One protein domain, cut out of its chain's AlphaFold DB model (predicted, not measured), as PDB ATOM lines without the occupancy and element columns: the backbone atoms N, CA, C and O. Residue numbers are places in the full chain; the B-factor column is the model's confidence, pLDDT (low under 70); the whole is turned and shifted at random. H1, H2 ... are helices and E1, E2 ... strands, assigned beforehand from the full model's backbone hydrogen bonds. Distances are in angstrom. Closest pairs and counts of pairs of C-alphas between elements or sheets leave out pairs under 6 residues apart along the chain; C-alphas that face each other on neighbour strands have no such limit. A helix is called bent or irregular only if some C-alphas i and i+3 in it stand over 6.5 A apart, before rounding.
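AT A GLANCE: This is residues 8 to 96 of the 97 residues of the protein "PIN domain-containing protein" of Acidithiobacillus ferrooxidans (UniProt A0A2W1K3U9). A small parallel sheet of two short strands, E1 and E2, forms a head with H4 and H5, and H4 packs steeply across the first part of a long kinked helix, H1. The rest of H1 reaches away from this head, and after H1 the backbone folds back in a wide loop through H2 and H3, with residues 38 to 44 sticking out. The printed part has 89 residues with five named helices and two named strands, in the order H1 H2 H3 H4 E1 H5 E2; the class is mostly helix. It is only just loose, close to compact, with a radius of gyration of the C-alphas of 14.7 A, and elongated, spanning 44 by 29 by 18 A.

IN THESE COORDINATES: E1 is residues 74 to 76 and E2 residues 93 to 95, where C-alpha 95 is at (-31.699, 34.612, -2.538). H5 is residues 81 to 85. H4, residues 58 to 69, is 16.6 A long. H1, residues 8 to 33, is 38.5 A long from (-56.697, 26.924, -1.252); it has a kink of 34 degrees near residue 27 and is only just irregular, C-alphas 26 and 29 being 6.9 A apart. H2 is residues 36 to 39 and H3 residues 51 to 54.

HOW THE PARTS SIT: E1 and E2 are parallel at 23 degrees, with N 94 and O 74 2.8 A apart, within hydrogen-bond range. E1, H5 and E2 form a strand-helix-strand unit, parallel neighbour strands joined through a helix, with a right-handed crossover. H4 touches H5, closest at the C-alphas of Asp 60 and Phe 81, 6.9 A. Residues 8 to 20 of H1, the hub, touch H4 at a steep tilt of 56 degrees, opposite ways, closest at C-alphas 16 and 65, 4.9 A. H1 only just touches H3 and H5, each with 3 pairs of C-alphas within 8 A, closest at C-alphas 24 and 54, 6.6 A, and 23 and 84, 6.8 A. H1 and H2 meet only through their link. Every O i to N i+4 pair is within range in H4 and H5, and 20 of 22 in H1; H2 and H3 are too short for one.

THE WHOLE: The farthest C-alphas, of Pro 41 and Ile 96, are 46.3 A apart. The printed part has no cut, and the link from H2 to H3, 11 residues, is long. The pLDDT is under 70 at residues 35 to 40, 42, 44 to 48 and 51 to 52.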
ATOM      1  N   GLY A   8     -58.058  26.398  -1.359       71.19
ATOM      2  CA  GLY A   8     -56.697  26.924  -1.252       71.19
ATOM      3  C   GLY A   8     -56.517  27.975  -0.152       71.19
ATOM      4  O   GLY A   8     -55.581  27.873   0.627       71.19
ATOM      5  N   LEU A   9     -57.433  28.936  -0.006       76.06
ATOM      6  CA  LEU A   9     -57.327  29.984   1.017       76.06
ATOM      7  C   LEU A   9     -57.473  29.423   2.440       76.06
ATOM      8  O   LEU A   9     -56.825  29.910   3.364       76.06
ATOM      9  N   PHE A  10     -58.281  28.372   2.615       85.50
ATOM     10  CA  PHE A  10     -58.369  27.660   3.891       85.50
ATOM     11  C   PHE A  10     -57.051  26.957   4.247       85.50
ATOM     12  O   PHE A  10     -56.595  27.057   5.385       85.50
ATOM     13  N   LEU A  11     -56.417  26.290   3.277       91.62
ATOM     14  CA  LEU A  11     -55.130  25.621   3.484       91.62
ATOM     15  C   LEU A  11     -54.013  26.621   3.798       91.62
ATOM     16  O   LEU A  11     -53.271  26.398   4.749       91.62
ATOM     17  N   VAL A  12     -53.963  27.760   3.098       94.00
ATOM     18  CA  VAL A  12     -52.983  28.818   3.395       94.00
ATOM     19  C   VAL A  12     -53.159  29.348   4.819       94.00
ATOM     20  O   VAL A  12     -52.174  29.527   5.529       94.00
ATOM     21  N   ALA A  13     -54.395  29.568   5.276       93.38
ATOM     22  CA  ALA A  13     -54.649  30.025   6.644       93.38
ATOM     23  C   ALA A  13     -54.238  28.987   7.702       93.38
ATOM     24  O   ALA A  13     -53.696  29.347   8.749       93.38
ATOM     25  N   LEU A  14     -54.465  27.698   7.428       94.25
ATOM     26  CA  LEU A  14     -54.006  26.616   8.296       94.25
ATOM     27  C   LEU A  14     -52.474  26.584   8.369       94.25
ATOM     28  O   LEU A  14     -51.920  26.557   9.470       94.25
ATOM     29  N   GLU A  15     -51.804  26.631   7.218       95.69
ATOM     30  CA  GLU A  15     -50.344  26.622   7.118       95.69
ATOM     31  C   GLU A  15     -49.732  27.844   7.820       95.69
ATOM     32  O   GLU A  15     -48.779  27.727   8.589       95.69
ATOM     33  N   GLN A  16     -50.355  29.016   7.667       94.88
ATOM     34  CA  GLN A  16     -49.963  30.248   8.347       94.88
ATOM     35  C   GLN A  16     -50.023  30.108   9.870       94.88
ATOM     36  O   GLN A  16     -49.055  30.443  10.563       94.88
ATOM     37  N   GLY A  17     -51.124  29.570  10.401       92.88
ATOM     38  CA  GLY A  17     -51.282  29.339  11.836       92.88
ATOM     39  C   GLY A  17     -50.258  28.341  12.386       92.88
ATOM     40  O   GLY A  17     -49.697  28.550  13.467       92.88
ATOM     41  N   GLN A  18     -49.959  27.281  11.630       94.44
ATOM     42  CA  GLN A  18     -48.944  26.295  12.003       94.44
ATOM     43  C   GLN A  18     -47.540  26.899  12.017       94.44
ATOM     44  O   GLN A  18     -46.815  26.738  13.004       94.44
ATOM     45  N   LEU A  19     -47.170  27.628  10.965       93.94
ATOM     46  CA  LEU A  19     -45.863  28.265  10.848       93.94
ATOM     47  C   LEU A  19     -45.645  29.288  11.971       93.94
ATOM     48  O   LEU A  19     -44.607  29.277  12.638       93.94
ATOM     49  N   ARG A  20     -46.674  30.092  12.274       92.50
ATOM     50  CA  ARG A  20     -46.677  31.007  13.421       92.50
ATOM     51  C   ARG A  20     -46.421  30.269  14.733       92.50
ATOM     52  O   ARG A  20     -45.585  30.696  15.529       92.50
ATOM     53  N   ALA A  21     -47.127  29.164  14.972       91.12
ATOM     54  CA  ALA A  21     -46.987  28.390  16.201       91.12
ATOM     55  C   ALA A  21     -45.588  27.768  16.340       91.12
ATOM     56  O   ALA A  21     -45.019  27.789  17.434       91.12
ATOM     57  N   LYS A  22     -45.007  27.250  15.248       93.38
ATOM     58  CA  LYS A  22     -43.634  26.715  15.229       93.38
ATOM     59  C   LYS A  22     -42.616  27.798  15.597       93.38
ATOM     60  O   LYS A  22     -41.802  27.593  16.498       93.38
ATOM     61  N   TRP A  23     -42.714  28.973  14.974       91.75
ATOM     62  CA  TRP A  23     -41.817  30.092  15.265       91.75
ATOM     63  C   TRP A  23     -41.972  30.618  16.702       91.75
ATOM     64  O   TRP A  23     -40.984  30.795  17.417       91.75
ATOM     65  N   ALA A  24     -43.208  30.767  17.187       89.12
ATOM     66  CA  ALA A  24     -43.478  31.177  18.564       89.12
ATOM     67  C   ALA A  24     -42.879  30.199  19.589       89.12
ATOM     68  O   ALA A  24     -42.249  30.625  20.556       89.12
ATOM     69  N   ARG A  25     -43.006  28.882  19.355       88.62
ATOM     70  CA  ARG A  25     -42.397  27.841  20.205       88.62
ATOM     71  C   ARG A  25     -40.878  27.937  20.248       88.62
ATOM     72  O   ARG A  25     -40.303  27.705  21.306       88.62
ATOM     73  N   LYS A  26     -40.234  28.307  19.140       89.75
ATOM     74  CA  LYS A  26     -38.784  28.524  19.106       89.75
ATOM     75  C   LYS A  26     -38.356  29.748  19.923       89.75
ATOM     76  O   LYS A  26     -37.338  29.703  20.606       89.75
ATOM     77  N   LEU A  27     -39.135  30.830  19.889       86.75
ATOM     78  CA  LEU A  27     -38.828  32.065  20.621       86.75
ATOM     79  C   LEU A  27     -39.194  32.012  22.111       86.75
ATOM     80  O   LEU A  27     -38.583  32.722  22.918       86.75
ATOM     81  N   ALA A  28     -40.182  31.196  22.487       83.25
ATOM     82  CA  ALA A  28     -40.718  31.136  23.845       83.25
ATOM     83  C   ALA A  28     -39.664  30.878  24.939       83.25
ATOM     84  O   ALA A  28     -39.651  31.644  25.907       83.25
ATOM     85  N   PRO A  29     -38.736  29.909  24.803       82.19
ATOM     86  CA  PRO A  29     -37.706  29.663  25.810       82.19
ATOM     87  C   PRO A  29     -36.784  30.866  26.011       82.19
ATOM     88  O   PRO A  29     -36.525  31.260  27.145       82.19
ATOM     89  N   ASN A  30     -36.347  31.502  24.919       81.50
ATOM     90  CA  ASN A  30     -35.461  32.663  24.981       81.50
ATOM     91  C   ASN A  30     -36.146  33.851  25.672       81.50
ATOM     92  O   ASN A  30     -35.539  34.510  26.514       81.50
ATOM     93  N   LYS A  31     -37.431  34.096  25.385       75.12
ATOM     94  CA  LYS A  31     -38.204  35.132  26.088       75.12
ATOM     95  C   LYS A  31     -38.470  34.803  27.553       75.12
ATOM     96  O   LYS A  31     -38.431  35.707  28.386       75.12
ATOM     97  N   ALA A  32     -38.732  33.539  27.881       72.06
ATOM     98  CA  ALA A  32     -38.911  33.102  29.262       72.06
ATOM     99  C   ALA A  32     -37.611  33.269  30.071       72.06
ATOM    100  O   ALA A  32     -37.643  33.783  31.192       72.06
ATOM    101  N   ALA A  33     -36.465  32.920  29.478       72.19
ATOM    102  CA  ALA A  33     -35.137  33.066  30.074       72.19
ATOM    103  C   ALA A  33     -34.738  34.535  30.310       72.19
ATOM    104  O   ALA A  33     -34.042  34.829  31.278       72.19
ATOM    105  N   GLN A  34     -35.242  35.476  29.502       70.62
ATOM    106  CA  GLN A  34     -35.064  36.925  29.699       70.62
ATOM    107  C   GLN A  34     -35.782  37.490  30.949       70.62
ATOM    108  O   GLN A  34     -35.803  38.701  31.165       70.62
ATOM    109  N   GLY A  35     -36.357  36.640  31.808       55.97
ATOM    110  CA  GLY A  35     -36.618  36.969  33.213       55.97
ATOM    111  C   GLY A  35     -37.874  37.796  33.502       55.97
ATOM    112  O   GLY A  35     -38.157  38.073  34.666       55.97
ATOM    113  N   LYS A  36     -38.685  38.152  32.496       56.44
ATOM    114  CA  LYS A  36     -39.896  38.978  32.702       56.44
ATOM    115  C   LYS A  36     -41.075  38.252  33.364       56.44
ATOM    116  O   LYS A  36     -42.001  38.913  33.831       56.44
ATOM    117  N   LEU A  37     -41.040  36.919  33.449       57.16
ATOM    118  CA  LEU A  37     -42.120  36.129  34.060       57.16
ATOM    119  C   LEU A  37     -42.155  36.247  35.591       57.16
ATOM    120  O   LEU A  37     -43.233  36.204  36.169       57.16
ATOM    121  N   LYS A  38     -41.009  36.474  36.253       55.69
ATOM    122  CA  LYS A  38     -40.958  36.648  37.720       55.69
ATOM    123  C   LYS A  38     -41.586  37.960  38.211       55.69
ATOM    124  O   LYS A  38     -41.879  38.065  39.395       55.69
ATOM    125  N   GLY A  39     -41.771  38.949  37.332       60.38
ATOM    126  CA  GLY A  39     -42.297  40.274  37.689       60.38
ATOM    127  C   GLY A  39     -43.713  40.570  37.189       60.38
ATOM    128  O   GLY A  39     -44.243  41.631  37.505       60.38
ATOM    129  N   SER A  40     -44.322  39.679  36.398       64.19
ATOM    130  CA  SER A  40     -45.659  39.902  35.833       64.19
ATOM    131  C   SER A  40     -46.698  39.036  36.547       64.19
ATOM    132  O   SER A  40     -46.542  37.812  36.543       64.19
ATOM    133  N   PRO A  41     -47.760  39.635  37.120       70.62
ATOM    134  CA  PRO A  41     -48.872  38.883  37.694       70.62
ATOM    135  C   PRO A  41     -49.488  37.916  36.668       70.62
ATOM    136  O   PRO A  41     -49.461  38.232  35.472       70.62
ATOM    137  N   PRO A  42     -50.067  36.781  37.103       69.62
ATOM    138  CA  PRO A  42     -50.692  35.804  36.209       69.62
ATOM    139  C   PRO A  42     -51.749  36.408  35.276       69.62
ATOM    140  O   PRO A  42     -51.812  36.029  34.111       69.62
ATOM    141  N   GLU A  43     -52.513  37.414  35.722       72.25
ATOM    142  CA  GLU A  43     -53.477  38.129  34.867       72.25
ATOM    143  C   GLU A  43     -52.861  38.870  33.662       72.25
ATOM    144  O   GLU A  43     -53.581  39.231  32.734       72.25
ATOM    145  N   ARG A  44     -51.540  39.100  33.638       67.19
ATOM    146  CA  ARG A  44     -50.827  39.701  32.491       67.19
ATOM    147  C   ARG A  44     -50.143  38.670  31.598       67.19
ATOM    148  O   ARG A  44     -49.432  39.049  30.664       67.19
ATOM    149  N   TRP A  45     -50.298  37.384  31.888       69.62
ATOM    150  CA  TRP A  45     -49.746  36.337  31.044       69.62
ATOM    151  C   TRP A  45     -50.592  36.246  29.779       69.62
ATOM    152  O   TRP A  45     -51.782  35.953  29.816       69.62
ATOM    153  N   SER A  46     -49.969  36.552  28.647       65.88
ATOM    154  CA  SER A  46     -50.610  36.476  27.341       65.88
ATOM    155  C   SER A  46     -50.360  35.103  26.736       65.88
ATOM    156  O   SER A  46     -49.205  34.708  26.564       65.88
ATOM    157  N   ASN A  47     -51.433  34.408  26.364       63.06
ATOM    158  CA  ASN A  47     -51.342  33.257  25.461       63.06
ATOM    159  C   ASN A  47     -51.119  33.699  24.006       63.06
ATOM    160  O   ASN A  47     -50.705  32.892  23.170       63.06
ATOM    161  N   ASP A  48     -51.346  34.982  23.712       65.00
ATOM    162  CA  ASP A  48     -51.175  35.540  22.380       65.00
ATOM    163  C   ASP A  48     -49.710  35.876  22.107       65.00
ATOM    164  O   ASP A  48     -49.017  36.508  22.913       65.00
ATOM    165  N   TRP A  49     -49.273  35.496  20.910       70.06
ATOM    166  CA  TRP A  49     -47.985  35.849  20.328       70.06
ATOM    167  C   TRP A  49     -48.222  36.812  19.162       70.06
ATOM    168  O   TRP A  49     -48.291  36.358  18.017       70.06
ATOM    169  N   PRO A  50     -48.412  38.125  19.409       70.88
ATOM    170  CA  PRO A  50     -48.650  39.097  18.342       70.88
ATOM    171  C   PRO A  50     -47.432  39.206  17.412       70.88
ATOM    172  O   PRO A  50     -46.314  38.899  17.819       70.88
ATOM    173  N   ALA A  51     -47.615  39.667  16.171       67.81
ATOM    174  CA  ALA A  51     -46.518  39.782  15.197       67.81
ATOM    175  C   ALA A  51     -45.338  40.619  15.733       67.81
ATOM    176  O   ALA A  51     -44.176  40.249  15.586       67.81
ATOM    177  N   THR A  52     -45.632  41.678  16.494       69.56
ATOM    178  CA  THR A  52     -44.635  42.510  17.194       69.56
ATOM    179  C   THR A  52     -43.760  41.720  18.172       69.56
ATOM    180  O   THR A  52     -42.609  42.075  18.419       69.56
ATOM    181  N   ALA A  53     -44.279  40.622  18.721       74.00
ATOM    182  CA  ALA A  53     -43.548  39.722  19.596       74.00
ATOM    183  C   ALA A  53     -42.693  38.704  18.821       74.00
ATOM    184  O   ALA A  53     -41.770  38.148  19.421       74.00
ATOM    185  N   LEU A  54     -42.978  38.460  17.542       74.06
ATOM    186  CA  LEU A  54     -42.355  37.408  16.739       74.06
ATOM    187  C   LEU A  54     -41.102  37.871  15.978       74.06
ATOM    188  O   LEU A  54     -40.435  37.035  15.383       74.06
ATOM    189  N   GLN A  55     -40.734  39.159  16.023       79.50
ATOM    190  CA  GLN A  55     -39.578  39.708  15.277       79.50
ATOM    191  C   GLN A  55     -39.586  39.344  13.775       79.50
ATOM    192  O   GLN A  55     -38.534  39.258  13.139       79.50
ATOM    193  N   ILE A  56     -40.782  39.106  13.241       84.75
ATOM    194  CA  ILE A  56     -41.096  38.861  11.840       84.75
ATOM    195  C   ILE A  56     -42.473  39.467  11.578       84.75
ATOM    196  O   ILE A  56     -43.305  39.519  12.496       84.75
ATOM    197  N   THR A  57     -42.713  39.977  10.372       88.25
ATOM    198  CA  THR A  57     -43.994  40.618  10.079       88.25
ATOM    199  C   THR A  57     -45.080  39.575   9.832       88.25
ATOM    200  O   THR A  57     -44.812  38.432   9.466       88.25
ATOM    201  N   GLU A  58     -46.341  39.965  10.031       89.19
ATOM    202  CA  GLU A  58     -47.478  39.093   9.718       89.19
ATOM    203  C   GLU A  58     -47.489  38.704   8.231       89.19
ATOM    204  O   GLU A  58     -47.782  37.559   7.888       89.19
ATOM    205  N   ASN A  59     -47.123  39.647   7.356       92.19
ATOM    206  CA  ASN A  59     -47.092  39.445   5.912       92.19
ATOM    207  C   ASN A  59     -46.084  38.368   5.509       92.19
ATOM    208  O   ASN A  59     -46.402  37.549   4.651       92.19
ATOM    209  N   ASP A  60     -44.918  38.312   6.152       93.31
ATOM    210  CA  ASP A  60     -43.899  37.307   5.825       93.31
ATOM    211  C   ASP A  60     -44.400  35.894   6.131       93.31
ATOM    212  O   ASP A  60     -44.178  34.967   5.353       93.31
ATOM    213  N   ILE A  61     -45.153  35.726   7.224       94.06
ATOM    214  CA  ILE A  61     -45.752  34.429   7.566       94.06
ATOM    215  C   ILE A  61     -46.797  34.040   6.509       94.06
ATOM    216  O   ILE A  61     -46.813  32.890   6.076       94.06
ATOM    217  N   TRP A  62     -47.632  34.977   6.044       95.75
ATOM    218  CA  TRP A  62     -48.598  34.715   4.965       95.75
ATOM    219  C   TRP A  62     -47.926  34.373   3.631       95.75
ATOM    220  O   TRP A  62     -48.366  33.450   2.941       95.75
ATOM    221  N   ILE A  63     -46.853  35.077   3.270       96.38
ATOM    222  CA  ILE A  63     -46.084  34.822   2.046       96.38
ATOM    223  C   ILE A  63     -45.450  33.427   2.103       96.38
ATOM    224  O   ILE A  63     -45.609  32.642   1.166       96.38
ATOM    225  N   ALA A  64     -44.796  33.084   3.214       96.38
ATOM    226  CA  ALA A  64     -44.188  31.771   3.404       96.38
ATOM    227  C   ALA A  64     -45.235  30.644   3.417       96.38
ATOM    228  O   ALA A  64     -45.048  29.629   2.752       96.38
ATOM    229  N   ALA A  65     -46.365  30.842   4.100       96.81
ATOM    230  CA  ALA A  65     -47.473  29.885   4.123       96.81
ATOM    231  C   ALA A  65     -48.069  29.651   2.730       96.81
ATOM    232  O   ALA A  65     -48.382  28.517   2.368       96.81
ATOM    233  N   THR A  66     -48.185  30.710   1.927       96.75
ATOM    234  CA  THR A  66     -48.627  30.607   0.530       96.75
ATOM    235  C   THR A  66     -47.637  29.780  -0.286       96.75
ATOM    236  O   THR A  66     -48.050  28.875  -1.009       96.75
ATOM    237  N   ALA A  67     -46.333  30.037  -0.140       97.12
ATOM    238  CA  ALA A  67     -45.305  29.271  -0.838       97.12
ATOM    239  C   ALA A  67     -45.340  27.782  -0.454       97.12
ATOM    240  O   ALA A  67     -45.341  26.932  -1.337       97.12
ATOM    241  N   LEU A  68     -45.455  27.468   0.839       96.75
ATOM    242  CA  LEU A  68     -45.558  26.095   1.346       96.75
ATOM    243  C   LEU A  68     -46.808  25.377   0.834       96.75
ATOM    244  O   LEU A  68     -46.713  24.275   0.299       96.75
ATOM    245  N   THR A  69     -47.973  26.024   0.933       96.44
ATOM    246  CA  THR A  69     -49.264  25.442   0.524       96.44
ATOM    247  C   THR A  69     -49.282  25.056  -0.954       96.44
ATOM    248  O   THR A  69     -49.939  24.093  -1.344       96.44
ATOM    249  N   HIS A  70     -48.569  25.815  -1.784       94.94
ATOM    250  CA  HIS A  70     -48.524  25.625  -3.230       94.94
ATOM    251  C   HIS A  70     -47.233  24.961  -3.727       94.94
ATOM    252  O   HIS A  70     -47.019  24.914  -4.937       94.94
ATOM    253  N   ASP A  71     -46.386  24.455  -2.823       95.31
ATOM    254  CA  ASP A  71     -45.089  23.842  -3.143       95.31
ATOM    255  C   ASP A  71     -44.207  24.734  -4.046       95.31
ATOM    256  O   ASP A  71     -43.586  24.300  -5.018       95.31
ATOM    257  N   LEU A  72     -44.153  26.030  -3.733       96.94
ATOM    258  CA  LEU A  72     -43.376  27.031  -4.460       96.94
ATOM    259  C   LEU A  72     -42.041  27.315  -3.769       96.94
ATOM    260  O   LEU A  72     -41.895  27.207  -2.553       96.94
ATOM    261  N   THR A  73     -41.061  27.749  -4.561       97.56
ATOM    262  CA  THR A  73     -39.802  28.293  -4.044       97.56
ATOM    263  C   THR A  73     -39.929  29.802  -3.878       97.56
ATOM    264  O   THR A  73     -40.237  30.512  -4.836       97.56
ATOM    265  N   LEU A  74     -39.666  30.302  -2.674       96.75
ATOM    266  CA  LEU A  74     -39.699  31.725  -2.375       96.75
ATOM    267  C   LEU A  74     -38.417  32.402  -2.872       96.75
ATOM    268  O   LEU A  74     -37.325  32.114  -2.385       96.75
ATOM    269  N   VAL A  75     -38.541  33.325  -3.822       96.94
ATOM    270  CA  VAL A  75     -37.420  34.131  -4.323       96.94
ATOM    271  C   VAL A  75     -37.469  35.501  -3.654       96.94
ATOM    272  O   VAL A  75     -38.443  36.227  -3.833       96.94
ATOM    273  N   THR A  76     -36.457  35.858  -2.858       95.50
ATOM    274  CA  THR A  76     -36.485  37.120  -2.097       95.50
ATOM    275  C   THR A  76     -35.102  37.649  -1.704       95.50
ATOM    276  O   THR A  76     -34.187  36.882  -1.380       95.50
ATOM    277  N   CYS A  77     -34.967  38.978  -1.671       95.00
ATOM    278  CA  CYS A  77     -33.826  39.688  -1.080       95.00
ATOM    279  C   CYS A  77     -33.913  39.770   0.458       95.00
ATOM    280  O   CYS A  77     -32.919  40.067   1.119       95.00
ATOM    281  N   ASP A  78     -35.094  39.532   1.042       92.12
ATOM    282  CA  ASP A  78     -35.373  39.811   2.453       92.12
ATOM    283  C   ASP A  78     -34.934  38.679   3.388       92.12
ATOM    284  O   ASP A  78     -35.518  37.590   3.416       92.12
ATOM    285  N   LYS A  79     -33.905  38.941   4.191       91.56
ATOM    286  CA  LYS A  79     -33.297  37.968   5.106       91.56
ATOM    287  C   LYS A  79     -34.244  37.475   6.201       91.56
ATOM    288  O   LYS A  79     -34.008  36.400   6.744       91.56
ATOM    289  N   ASP A  80     -35.338  38.178   6.489       90.69
ATOM    290  CA  ASP A  80     -36.255  37.783   7.561       90.69
ATOM    291  C   ASP A  80     -36.930  36.423   7.317       90.69
ATOM    292  O   ASP A  80     -37.232  35.714   8.278       90.69
ATOM    293  N   PHE A  81     -37.046  35.982   6.061       93.56
ATOM    294  CA  PHE A  81     -37.545  34.642   5.732       93.56
ATOM    295  C   PHE A  81     -36.620  33.496   6.178       93.56
ATOM    296  O   PHE A  81     -37.105  32.376   6.350       93.56
ATOM    297  N   ASP A  82     -35.329  33.751   6.433       92.44
ATOM    298  CA  ASP A  82     -34.410  32.715   6.935       92.44
ATOM    299  C   ASP A  82     -34.878  32.198   8.303       92.44
ATOM    300  O   ASP A  82     -34.850  30.996   8.555       92.44
ATOM    301  N   LYS A  83     -35.431  33.083   9.146       91.94
ATOM    302  CA  LYS A  83     -36.010  32.735  10.454       91.94
ATOM    303  C   LYS A  83     -37.094  31.659  10.334       91.94
ATOM    304  O   LYS A  83     -37.168  30.752  11.161       91.94
ATOM    305  N   LEU A  84     -37.932  31.745   9.298       93.25
ATOM    306  CA  LEU A  84     -39.003  30.774   9.058       93.25
ATOM    307  C   LEU A  84     -38.458  29.449   8.528       93.25
ATOM    308  O   LEU A  84     -38.922  28.396   8.964       93.25
ATOM    309  N   ALA A  85     -37.435  29.481   7.672       93.81
ATOM    310  CA  ALA A  85     -36.764  28.269   7.202       93.81
ATOM    311  C   ALA A  85     -36.077  27.497   8.344       93.81
ATOM    312  O   ALA A  85     -35.969  26.274   8.295       93.81
ATOM    313  N   GLU A  86     -35.674  28.177   9.424       93.75
ATOM    314  CA  GLU A  86     -35.126  27.506  10.609       93.75
ATOM    315  C   GLU A  86     -36.151  26.646  11.374       93.75
ATOM    316  O   GLU A  86     -35.751  25.824  12.203       93.75
ATOM    317  N   VAL A  87     -37.456  26.874  11.186       94.25
ATOM    318  CA  VAL A  87     -38.535  26.108  11.844       94.25
ATOM    319  C   VAL A  87     -39.390  25.304  10.871       94.25
ATOM    320  O   VAL A  87     -40.168  24.458  11.315       94.25
ATOM    321  N   GLU A  88     -39.240  25.548   9.572       96.44
ATOM    322  CA  GLU A  88     -39.916  24.822   8.507       96.44
ATOM    323  C   GLU A  88     -38.930  24.452   7.395       96.44
ATOM    324  O   GLU A  88     -38.638  25.243   6.500       96.44
ATOM    325  N   SER A  89     -38.432  23.217   7.441       95.00
ATOM    326  CA  SER A  89     -37.448  22.700   6.484       95.00
ATOM    327  C   SER A  89     -37.982  22.564   5.057       95.00
ATOM    328  O   SER A  89     -37.189  22.461   4.123       95.00
ATOM    329  N   GLN A  90     -39.306  22.522   4.871       96.56
ATOM    330  CA  GLN A  90     -39.915  22.451   3.541       96.56
ATOM    331  C   GLN A  90     -39.937  23.810   2.827       96.56
ATOM    332  O   GLN A  90     -40.143  23.854   1.613       96.56
ATOM    333  N   LEU A  91     -39.687  24.915   3.542       96.69
ATOM    334  CA  LEU A  91     -39.650  26.248   2.952       96.69
ATOM    335  C   LEU A  91     -38.375  26.418   2.117       96.69
ATOM    336  O   LEU A  91     -37.281  26.636   2.637       96.69
ATOM    337  N   ARG A  92     -38.522  26.341   0.793       97.31
ATOM    338  CA  ARG A  92     -37.418  26.551  -0.152       97.31
ATOM    339  C   ARG A  92     -37.246  28.038  -0.433       97.31
ATOM    340  O   ARG A  92     -38.194  28.690  -0.867       97.31
ATOM    341  N   ILE A  93     -36.032  28.552  -0.241       96.62
ATOM    342  CA  ILE A  93     -35.703  29.966  -0.458       96.62
ATOM    343  C   ILE A  93     -34.560  30.089  -1.468       96.62
ATOM    344  O   ILE A  93     -33.521  29.449  -1.324       96.62
ATOM    345  N   ILE A  94     -34.736  30.954  -2.468       96.62
ATOM    346  CA  ILE A  94     -33.666  31.438  -3.346       96.62
ATOM    347  C   ILE A  94     -33.416  32.912  -3.035       96.62
ATOM    348  O   ILE A  94     -34.332  33.737  -3.031       96.62
ATOM    349  N   ARG A  95     -32.148  33.246  -2.797       93.44
ATOM    350  CA  ARG A  95     -31.699  34.612  -2.538       93.44
ATOM    351  C   ARG A  95     -31.295  35.292  -3.835       93.44
ATOM    352  O   ARG A  95     -30.475  34.760  -4.576       93.44
ATOM    353  N   ILE A  96     -31.846  36.476  -4.065       92.38
ATOM    354  CA  ILE A  96     -31.405  37.381  -5.126       92.38
ATOM    355  C   ILE A  96     -30.802  38.630  -4.478       92.38
ATOM    356  O   ILE A  96     -31.310  39.098  -3.456       92.38
TER     357      ILE A  96